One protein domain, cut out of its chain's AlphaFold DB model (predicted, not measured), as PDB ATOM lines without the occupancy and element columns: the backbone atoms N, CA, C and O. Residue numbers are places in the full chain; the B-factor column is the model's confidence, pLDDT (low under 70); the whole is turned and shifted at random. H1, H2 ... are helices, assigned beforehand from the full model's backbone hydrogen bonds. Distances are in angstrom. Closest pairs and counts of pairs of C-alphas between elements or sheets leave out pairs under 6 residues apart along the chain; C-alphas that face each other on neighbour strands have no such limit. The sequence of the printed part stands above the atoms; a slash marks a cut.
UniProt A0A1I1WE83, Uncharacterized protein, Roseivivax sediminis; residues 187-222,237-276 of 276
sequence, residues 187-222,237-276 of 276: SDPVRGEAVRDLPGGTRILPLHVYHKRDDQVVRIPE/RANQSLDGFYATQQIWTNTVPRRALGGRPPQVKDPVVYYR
ATOM      1  N   SER A 187     -16.770  14.011 -24.683       57.69
ATOM      2  CA  SER A 187     -17.107  13.209 -23.498       57.69
ATOM      3  C   SER A 187     -16.329  11.894 -23.488       57.69
ATOM      4  O   SER A 187     -16.011  11.360 -22.426       57.69
ATOM      5  N   ASP A 188     -15.984  11.396 -24.677       74.12
ATOM      6  CA  ASP A 188     -15.209  10.178 -24.825       74.12
ATOM      7  C   ASP A 188     -13.709  10.448 -24.691       74.12
ATOM      8  O   ASP A 188     -13.166  11.362 -25.326       74.12
ATOM      9  N   PRO A 189     -12.997   9.635 -23.897       84.19
ATOM     10  CA  PRO A 189     -11.558   9.755 -23.795       84.19
ATOM     11  C   PRO A 189     -10.887   9.371 -25.117       84.19
ATOM     12  O   PRO A 189     -11.306   8.440 -25.809       84.19
ATOM     13  N   VAL A 190      -9.789  10.051 -25.427       86.69
ATOM     14  CA  VAL A 190      -8.929   9.731 -26.569       86.69
ATOM     15  C   VAL A 190      -8.020   8.564 -26.200       86.69
ATOM     16  O   VAL A 190      -7.505   8.480 -25.082       86.69
ATOM     17  N   ARG A 191      -7.878   7.613 -27.124       88.00
ATOM     18  CA  ARG A 191      -7.211   6.324 -26.907       88.00
ATOM     19  C   ARG A 191      -6.345   5.978 -28.110       88.00
ATOM     20  O   ARG A 191      -6.661   6.379 -29.226       88.00
ATOM     21  N   GLY A 192      -5.322   5.161 -27.871       86.69
ATOM     22  CA  GLY A 192      -4.477   4.609 -28.930       86.69
ATOM     23  C   GLY A 192      -3.765   5.695 -29.731       86.69
ATOM     24  O   GLY A 192      -3.384   6.727 -29.184       86.69
ATOM     25  N   GLU A 193      -3.619   5.470 -31.034       84.75
ATOM     26  CA  GLU A 193      -2.825   6.333 -31.916       84.75
ATOM     27  C   GLU A 193      -3.354   7.766 -31.998       84.75
ATOM     28  O   GLU A 193      -2.554   8.690 -32.068       84.75
ATOM     29  N   ALA A 194      -4.666   7.973 -31.844       86.75
ATOM     30  CA  ALA A 194      -5.283   9.303 -31.833       86.75
ATOM     31  C   ALA A 194      -4.773  10.213 -30.698       86.75
ATOM     32  O   ALA A 194      -5.002  11.421 -30.708       86.75
ATOM     33  N   VAL A 195      -4.103   9.649 -29.688       88.31
ATOM     34  CA  VAL A 195      -3.423  10.417 -28.635       88.31
ATOM     35  C   VAL A 195      -2.171  11.108 -29.176       88.31
ATOM     36  O   VAL A 195      -1.815  12.179 -28.694       88.31
ATOM     37  N   ARG A 196      -1.511  10.515 -30.176       87.94
ATOM     38  CA  ARG A 196      -0.290  11.039 -30.807       87.94
ATOM     39  C   ARG A 196      -0.570  12.205 -31.749       87.94
ATOM     40  O   ARG A 196       0.325  13.005 -31.983       87.94
ATOM     41  N   ASP A 197      -1.808  12.327 -32.221       90.00
ATOM     42  CA  ASP A 197      -2.266  13.463 -33.027       90.00
ATOM     43  C   ASP A 197      -2.525  14.719 -32.179       90.00
ATOM     44  O   ASP A 197      -2.742  15.812 -32.707       90.00
ATOM     45  N   LEU A 198      -2.537  14.585 -30.847       88.25
ATOM     46  CA  LEU A 198      -2.688  15.723 -29.952       88.25
ATOM     47  C   LEU A 198      -1.408  16.566 -29.936       88.25
ATOM     48  O   LEU A 198      -0.310  16.016 -30.021       88.25
ATOM     49  N   PRO A 199      -1.514  17.893 -29.740       91.25
ATOM     50  CA  PRO A 199      -0.338  18.740 -29.613       91.25
ATOM     51  C   PRO A 199       0.598  18.213 -28.524       91.25
ATOM     52  O   PRO A 199       0.160  17.956 -27.401       91.25
ATOM     53  N   GLY A 200       1.893  18.110 -28.813       87.62
ATOM     54  CA  GLY A 200       2.880  17.570 -27.874       87.62
ATOM     55  C   GLY A 200       2.953  18.309 -26.527       87.62
ATOM     56  O   GLY A 200       3.157  17.709 -25.465       87.62
ATOM     57  N   GLY A 201       2.644  19.611 -26.542       89.44
ATOM     58  CA  GLY A 201       2.503  20.462 -25.357       89.44
ATOM     59  C   GLY A 201       1.240  20.227 -24.514       89.44
ATOM     60  O   GLY A 201       1.090  20.866 -23.469       89.44
ATOM     61  N   THR A 202       0.339  19.329 -24.927       89.50
ATOM     62  CA  THR A 202      -0.886  19.001 -24.180       89.50
ATOM     63  C   THR A 202      -0.523  18.516 -22.784       89.50
ATOM     64  O   THR A 202       0.248  17.570 -22.609       89.50
ATOM     65  N   ARG A 203      -1.085  19.182 -21.770       89.69
ATOM     66  CA  ARG A 203      -0.855  18.838 -20.369       89.69
ATOM     67  C   ARG A 203      -1.730  17.659 -19.983       89.69
ATOM     68  O   ARG A 203      -2.951  17.730 -20.078       89.69
ATOM     69  N   ILE A 204      -1.095  16.602 -19.502       90.50
ATOM     70  CA  ILE A 204      -1.760  15.411 -18.986       90.50
ATOM     71  C   ILE A 204      -1.386  15.213 -17.514       90.50
ATOM     72  O   ILE A 204      -0.326  15.639 -17.050       90.50
ATOM     73  N   LEU A 205      -2.264  14.550 -16.771       90.50
ATOM     74  CA  LEU A 205      -2.097  14.239 -15.354       90.50
ATOM     75  C   LEU A 205      -2.577  12.799 -15.126       90.50
ATOM     76  O   LEU A 205      -3.606  12.426 -15.696       90.50
ATOM     77  N   PRO A 206      -1.888  11.966 -14.323       90.56
ATOM     78  CA  PRO A 206      -2.386  10.630 -14.025       90.56
ATOM     79  C   PRO A 206      -3.783  10.690 -13.401       90.56
ATOM     80  O   PRO A 206      -4.029  11.470 -12.481       90.56
ATOM     81  N   LEU A 207      -4.684   9.826 -13.868       88.62
ATOM     82  CA  LEU A 207      -6.103   9.878 -13.509       88.62
ATOM     83  C   LEU A 207      -6.343   9.807 -11.988       88.62
ATOM     84  O   LEU A 207      -7.134  10.566 -11.437       88.62
ATOM     85  N   HIS A 208      -5.609   8.944 -11.278       89.38
ATOM     86  CA  HIS A 208      -5.728   8.831  -9.822       89.38
ATOM     87  C   HIS A 208      -5.256  10.094  -9.085       89.38
ATOM     88  O   HIS A 208      -5.818  10.428  -8.045       89.38
ATOM     89  N   VAL A 209      -4.248  10.800  -9.613       90.56
ATOM     90  CA  VAL A 209      -3.799  12.084  -9.058       90.56
ATOM     91  C   VAL A 209      -4.855  13.138  -9.330       90.56
ATOM     92  O   VAL A 209      -5.198  13.890  -8.431       90.56
ATOM     93  N   TYR A 210      -5.427  13.156 -10.533       87.81
ATOM     94  CA  TYR A 210      -6.513  14.069 -10.866       87.81
ATOM     95  C   TYR A 210      -7.709  13.937  -9.905       87.81
ATOM     96  O   TYR A 210      -8.211  14.950  -9.430       87.81
ATOM     97  N   HIS A 211      -8.128  12.713  -9.568       88.81
ATOM     98  CA  HIS A 211      -9.243  12.489  -8.638       88.81
ATOM     99  C   HIS A 211      -8.912  12.775  -7.170       88.81
ATOM    100  O   HIS A 211      -9.810  13.123  -6.410       88.81
ATOM    101  N   LYS A 212      -7.653  12.591  -6.756       88.56
ATOM    102  CA  LYS A 212      -7.228  12.748  -5.354       88.56
ATOM    103  C   LYS A 212      -6.555  14.084  -5.055       88.56
ATOM    104  O   LYS A 212      -6.189  14.316  -3.906       88.56
ATOM    105  N   ARG A 213      -6.313  14.928  -6.063       84.94
ATOM    106  CA  ARG A 213      -5.629  16.203  -5.847       84.94
ATOM    107  C   ARG A 213      -6.496  17.090  -4.966       84.94
ATOM    108  O   ARG A 213      -7.666  17.313  -5.253       84.94
ATOM    109  N   ASP A 214      -5.872  17.627  -3.935       80.50
ATOM    110  CA  ASP A 214      -6.387  18.792  -3.248       80.50
ATOM    111  C   ASP A 214      -6.073  20.010  -4.125       80.50
ATOM    112  O   ASP A 214      -4.900  20.263  -4.425       80.50
ATOM    113  N   ASP A 215      -7.108  20.723  -4.575       76.12
ATOM    114  CA  ASP A 215      -7.041  21.959  -5.358       76.12
ATOM    115  C   ASP A 215      -7.354  23.229  -4.533       76.12
ATOM    116  O   ASP A 215      -7.403  24.334  -5.085       76.12
ATOM    117  N   GLN A 216      -7.398  23.139  -3.200       80.06
ATOM    118  CA  GLN A 216      -7.572  24.290  -2.307       80.06
ATOM    119  C   GLN A 216      -6.399  25.266  -2.368       80.06
ATOM    120  O   GLN A 216      -5.248  24.905  -2.134       80.06
ATOM    121  N   VAL A 217      -6.640  26.530  -2.693       79.31
ATOM    122  CA  VAL A 217      -5.578  27.543  -2.640       79.31
ATOM    123  C   VAL A 217      -5.204  27.781  -1.175       79.31
ATOM    124  O   VAL A 217      -6.007  28.309  -0.409       79.31
ATOM    125  N   VAL A 218      -3.985  27.393  -0.781       82.19
ATOM    126  CA  VAL A 218      -3.490  27.594   0.587       82.19
ATOM    127  C   VAL A 218      -3.305  29.090   0.829       82.19
ATOM    128  O   VAL A 218      -2.403  29.716   0.267       82.19
ATOM    129  N   ARG A 219      -4.168  29.668   1.669       87.62
ATOM    130  CA  ARG A 219      -4.060  31.055   2.125       87.62
ATOM    131  C   ARG A 219      -3.310  31.075   3.449       87.62
ATOM    132  O   ARG A 219      -3.733  30.437   4.406       87.62
ATOM    133  N   ILE A 220      -2.191  31.786   3.485       89.31
ATOM    134  CA  ILE A 220      -1.345  31.871   4.675       89.31
ATOM    135  C   ILE A 220      -1.941  32.942   5.598       89.31
ATOM    136  O   ILE A 220      -2.132  34.070   5.133       89.31
ATOM    137  N   PRO A 221      -2.282  32.611   6.857       92.75
ATOM    138  CA  PRO A 221      -2.779  33.589   7.818       92.75
ATOM    139  C   PRO A 221      -1.753  34.682   8.124       92.75
ATOM    140  O   PRO A 221      -0.550  34.507   7.926       92.75
ATOM    141  N   GLU A 222      -2.231  35.801   8.662       94.38
ATOM    142  CA  GLU A 222      -1.357  36.872   9.134       94.38
ATOM    143  C   GLU A 222      -0.383  36.361  10.216       94.38
ATOM    144  O   GLU A 222      -0.680  35.423  10.963       94.38
ATOM    145  N   ARG A 237       3.342  19.639  -9.631       88.88
ATOM    146  CA  ARG A 237       4.460  18.678  -9.744       88.88
ATOM    147  C   ARG A 237       4.131  17.434 -10.577       88.88
ATOM    148  O   ARG A 237       5.023  16.845 -11.174       88.88
ATOM    149  N   ALA A 238       2.868  17.020 -10.600       90.19
ATOM    150  CA  ALA A 238       2.428  15.841 -11.343       90.19
ATOM    151  C   ALA A 238       1.980  16.146 -12.788       90.19
ATOM    152  O   ALA A 238       1.721  15.211 -13.548       90.19
ATOM    153  N   ASN A 239       1.880  17.424 -13.179       90.00
ATOM    154  CA  ASN A 239       1.507  17.801 -14.541       90.00
ATOM    155  C   ASN A 239       2.675  17.515 -15.493       90.00
ATOM    156  O   ASN A 239       3.751  18.094 -15.359       90.00
ATOM    157  N   GLN A 240       2.437  16.685 -16.503       92.12
ATOM    158  CA  GLN A 240       3.410  16.354 -17.550       92.12
ATOM    159  C   GLN A 240       2.882  16.811 -18.920       92.12
ATOM    160  O   GLN A 240       1.689  17.083 -19.066       92.12
ATOM    161  N   SER A 241       3.755  16.943 -19.917       93.56
ATOM    162  CA  SER A 241       3.341  17.083 -21.322       93.56
ATOM    163  C   SER A 241       3.275  15.712 -21.997       93.56
ATOM    164  O   SER A 241       3.918  14.768 -21.525       93.56
ATOM    165  N   LEU A 242       2.527  15.595 -23.097       92.56
ATOM    166  CA  LEU A 242       2.546  14.385 -23.926       92.56
ATOM    167  C   LEU A 242       3.957  14.089 -24.443       92.56
ATOM    168  O   LEU A 242       4.430  12.966 -24.281       92.56
ATOM    169  N   ASP A 243       4.671  15.097 -24.949       93.25
ATOM    170  CA  ASP A 243       6.053  14.921 -25.419       93.25
ATOM    171  C   ASP A 243       6.977  14.419 -24.308       93.25
ATOM    172  O   ASP A 243       7.730  13.467 -24.497       93.25
ATOM    173  N   GLY A 244       6.890  15.015 -23.114       93.19
ATOM    174  CA  GLY A 244       7.705  14.612 -21.969       93.19
ATOM    175  C   GLY A 244       7.384  13.192 -21.499       93.19
ATOM    176  O   GLY A 244       8.286  12.438 -21.121       93.19
ATOM    177  N   PHE A 245       6.110  12.801 -21.566       92.31
ATOM    178  CA  PHE A 245       5.674  11.437 -21.285       92.31
ATOM    179  C   PHE A 245       6.290  10.436 -22.273       92.31
ATOM    180  O   PHE A 245       6.878   9.443 -21.836       92.31
ATOM    181  N   TYR A 246       6.217  10.704 -23.580       91.31
ATOM    182  CA  TYR A 246       6.805   9.826 -24.597       91.31
ATOM    183  C   TYR A 246       8.336   9.792 -24.514       91.31
ATOM    184  O   TYR A 246       8.908   8.702 -24.499       91.31
ATOM    185  N   ALA A 247       8.997  10.942 -24.357       91.75
ATOM    186  CA  ALA A 247      10.450  11.033 -24.203       91.75
ATOM    187  C   ALA A 247      10.951  10.236 -22.987       91.75
ATOM    188  O   ALA A 247      11.929   9.494 -23.078       91.75
ATOM    189  N   THR A 248      10.241  10.310 -21.856       91.31
ATOM    190  CA  THR A 248      10.588   9.523 -20.663       91.31
ATOM    191  C   THR A 248      10.497   8.026 -20.942       91.31
ATOM    192  O   THR A 248      11.381   7.276 -20.534       91.31
ATOM    193  N   GLN A 249       9.455   7.581 -21.647       89.69
ATOM    194  CA  GLN A 249       9.260   6.161 -21.938       89.69
ATOM    195  C   GLN A 249      10.211   5.609 -23.003       89.69
ATOM    196  O   GLN A 249      10.360   4.397 -23.091       89.69
ATOM    197  N   GLN A 250      10.894   6.457 -23.770       88.25
ATOM    198  CA  GLN A 250      11.975   6.014 -24.656       88.25
ATOM    199  C   GLN A 250      13.257   5.661 -23.889       88.25
ATOM    200  O   GLN A 250      14.054   4.859 -24.371       88.25
ATOM    201  N   ILE A 251      13.449   6.239 -22.699       89.00
ATOM    202  CA  ILE A 251      14.686   6.113 -21.916       89.00
ATOM    203  C   ILE A 251      14.491   5.207 -20.694       89.00
ATOM    204  O   ILE A 251      15.415   4.491 -20.315       89.00
ATOM    205  N   TRP A 252      13.303   5.202 -20.082       90.25
ATOM    206  CA  TRP A 252      13.045   4.570 -18.785       90.25
ATOM    207  C   TRP A 252      11.905   3.549 -18.822       90.25
ATOM    208  O   TRP A 252      10.891   3.744 -19.493       90.25
ATOM    209  N   THR A 253      12.014   2.494 -18.009       87.00
ATOM    210  CA  THR A 253      10.897   1.573 -17.757       87.00
ATOM    211  C   THR A 253       9.742   2.276 -17.038       87.00
ATOM    212  O   THR A 253       9.930   3.209 -16.256       87.00
ATOM    213  N   ASN A 254       8.515   1.787 -17.245       82.50
ATOM    214  CA  ASN A 254       7.323   2.274 -16.544       82.50
ATOM    215  C   ASN A 254       6.957   1.415 -15.314       82.50
ATOM    216  O   ASN A 254       5.787   1.219 -14.995       82.50
ATOM    217  N   THR A 255       7.973   0.864 -14.649       81.88
ATOM    218  CA  THR A 255       7.867   0.026 -13.445       81.88
ATOM    219  C   THR A 255       8.575   0.691 -12.267       81.88
ATOM    220  O   THR A 255       9.328   1.647 -12.446       81.88
ATOM    221  N   VAL A 256       8.330   0.202 -11.049       86.69
ATOM    222  CA  VAL A 256       9.046   0.638  -9.843       86.69
ATOM    223  C   VAL A 256       9.938  -0.512  -9.363       86.69
ATOM    224  O   VAL A 256       9.402  -1.586  -9.089       86.69
ATOM    225  N   PRO A 257      11.267  -0.324  -9.251       91.06
ATOM    226  CA  PRO A 257      12.034   0.874  -9.615       91.06
ATOM    227  C   PRO A 257      12.139   1.077 -11.138       91.06
ATOM    228  O   PRO A 257      12.167   0.108 -11.900       91.06
ATOM    229  N   ARG A 258      12.244   2.340 -11.577       90.44
ATOM    230  CA  ARG A 258      12.506   2.668 -12.986       90.44
ATOM    231  C   ARG A 258      13.951   2.334 -13.345       90.44
ATOM    232  O   ARG A 258      14.861   2.635 -12.576       90.44
ATOM    233  N   ARG A 259      14.165   1.733 -14.513       90.06
ATOM    234  CA  ARG A 259      15.491   1.377 -15.047       90.06
ATOM    235  C   ARG A 259      15.672   1.958 -16.443       90.06
ATOM    236  O   ARG A 259      14.689   2.102 -17.165       90.06
ATOM    237  N   ALA A 260      16.906   2.296 -16.806       90.88
ATOM    238  CA  ALA A 260      17.224   2.746 -18.155       90.88
ATOM    239  C   ALA A 260      17.042   1.597 -19.160       90.88
ATOM    240  O   ALA A 260      17.292   0.431 -18.840       90.88
ATOM    241  N   LEU A 261      16.595   1.920 -20.367       85.44
ATOM    242  CA  LEU A 261      16.371   0.949 -21.431       85.44
ATOM    243  C   LEU A 261      17.669   0.728 -22.211       85.44
ATOM    244  O   LEU A 261      18.283   1.668 -22.703       85.44
ATOM    245  N   GLY A 262      18.099  -0.531 -22.313       77.62
ATOM    246  CA  GLY A 262      19.393  -0.936 -22.879       77.62
ATOM    247  C   GLY A 262      19.483  -0.902 -24.410       77.62
ATOM    248  O   GLY A 262      20.048  -1.818 -24.996       77.62
ATOM    249  N   GLY A 263      18.907   0.109 -25.065       72.00
ATOM    250  CA  GLY A 263      19.151   0.404 -26.484       72.00
ATOM    251  C   GLY A 263      18.040   0.038 -27.473       72.00
ATOM    252  O   GLY A 263      17.963   0.667 -28.525       72.00
ATOM    253  N   ARG A 264      17.129  -0.899 -27.161       68.12
ATOM    254  CA  ARG A 264      15.922  -1.103 -27.988       68.12
ATOM    255  C   ARG A 264      14.779  -0.231 -27.456       68.12
ATOM    256  O   ARG A 264      14.418  -0.402 -26.289       68.12
ATOM    257  N   PRO A 265      14.191   0.666 -28.273       64.50
ATOM    258  CA  PRO A 265      13.059   1.467 -27.833       64.50
ATOM    259  C   PRO A 265      11.895   0.529 -27.490       64.50
ATOM    260  O   PRO A 265      11.589  -0.385 -28.265       64.50
ATOM    261  N   PRO A 266      11.265   0.699 -26.320       73.38
ATOM    262  CA  PRO A 266      10.171  -0.158 -25.911       73.38
ATOM    263  C   PRO A 266       8.937   0.206 -26.736       73.38
ATOM    264  O   PRO A 266       8.790   1.336 -27.209       73.38
ATOM    265  N   GLN A 267       8.000  -0.729 -26.861       78.62
ATOM    266  CA  GLN A 267       6.677  -0.373 -27.349       78.62
ATOM    267  C   GLN A 267       6.000   0.506 -26.289       78.62
ATOM    268  O   GLN A 267       5.586   0.026 -25.231       78.62
ATOM    269  N   VAL A 268       5.939   1.814 -26.545       84.19
ATOM    270  CA  VAL A 268       5.336   2.766 -25.615       84.19
ATOM    271  C   VAL A 268       3.819   2.620 -25.668       84.19
ATOM    272  O   VAL A 268       3.201   2.787 -26.716       84.19
ATOM    273  N   LYS A 269       3.206   2.308 -24.522       86.38
ATOM    274  CA  LYS A 269       1.748   2.250 -24.402       86.38
ATOM    275  C   LYS A 269       1.175   3.664 -24.354       86.38
ATOM    276  O   LYS A 269       1.529   4.436 -23.458       86.38
ATOM    277  N   ASP A 270       0.265   3.966 -25.277       89.62
ATOM    278  CA  ASP A 270      -0.413   5.263 -25.311       89.62
ATOM    279  C   ASP A 270      -1.314   5.443 -24.080       89.62
ATOM    280  O   ASP A 270      -1.997   4.496 -23.657       89.62
ATOM    281  N   PRO A 271      -1.327   6.641 -23.472       88.75
ATOM    282  CA  PRO A 271      -2.197   6.924 -22.350       88.75
ATOM    283  C   PRO A 271      -3.635   7.097 -22.840       88.75
ATOM    284  O   PRO A 271      -3.887   7.578 -23.936       88.75
ATOM    285  N   VAL A 272      -4.602   6.752 -21.996       87.75
ATOM    286  CA  VAL A 272      -5.994   7.147 -22.230       87.75
ATOM    287  C   VAL A 272      -6.167   8.567 -21.701       87.75
ATOM    288  O   VAL A 272      -5.963   8.805 -20.508       87.75
ATOM    289  N   VAL A 273      -6.526   9.503 -22.577       87.75
ATOM    290  CA  VAL A 273      -6.644  10.927 -22.248       87.75
ATOM    291  C   VAL A 273      -8.116  11.294 -22.092       87.75
ATOM    292  O   VAL A 273      -8.880  11.249 -23.051       87.75
ATOM    293  N   TYR A 274      -8.508  11.662 -20.875       82.00
ATOM    294  CA  TYR A 274      -9.850  12.151 -20.558       82.00
ATOM    295  C   TYR A 274      -9.876  13.678 -20.667       82.00
ATOM    296  O   TYR A 274      -8.998  14.341 -20.113       82.00
ATOM    297  N   TYR A 275     -10.880  14.224 -21.354       71.25
ATOM    298  CA  TYR A 275     -11.113  15.668 -21.436       71.25
ATOM    299  C   TYR A 275     -12.075  16.120 -20.337       71.25
ATOM    300  O   TYR A 275     -12.974  15.375 -19.940       71.25
ATOM    301  N   ARG A 276     -11.878  17.346 -19.850       61.72
ATOM    302  CA  ARG A 276     -12.815  18.067 -18.987       61.72
ATOM    303  C   ARG A 276     -12.838  19.534 -19.381       61.72
ATOM    304  O   ARG A 276     -11.746  20.049 -19.706       61.72
TER     305      ARG A 276
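This is residues 187 to 222 and 237 to 276 of the 276 residues of an uncharacterized protein of Roseivivax sediminis (UniProt A0A1I1WE83). With little regular structure, three short separate helices, H1, H2 and H3, sit among long loops; residues 214 to 222 stick out as an arm, and residues 252 to 276 loop back towards the first printed residue. The 76 printed residues include H1, H2, H3 in that order and no named strand; the class is all helix, from only 20 residues. The whole is loose, radius of gyration of the C-alphas 15.6 A, and spans 55 by 33 by 20 A.

H1, residues 192 to 195, H2, residues 207 to 212, and H3, residues 242 to 251, are apart from each other. Residues 203 to 204 pair with residues 240 to 241, antiparallel. O i to N i+4 pairs are within hydrogen-bond range throughout H2 and in 5 of 6 cases in H3; H1 is too short for one.

H1, 5.9 A long, begins at C-alpha 192 (-4.477, 4.609, -28.930). H2 measures 8.7 A. H3, 14.8 A, ends at C-alpha 251 (14.686, 6.113, -21.916).

Residues 223 to 236 are not printed; C-alphas 222 and 237 are 26.9 A apart across this cut, between H2 and H3. H1 to H2 is a long link. pLDDT is under 70 at residues 187, 264 to 265 and 276.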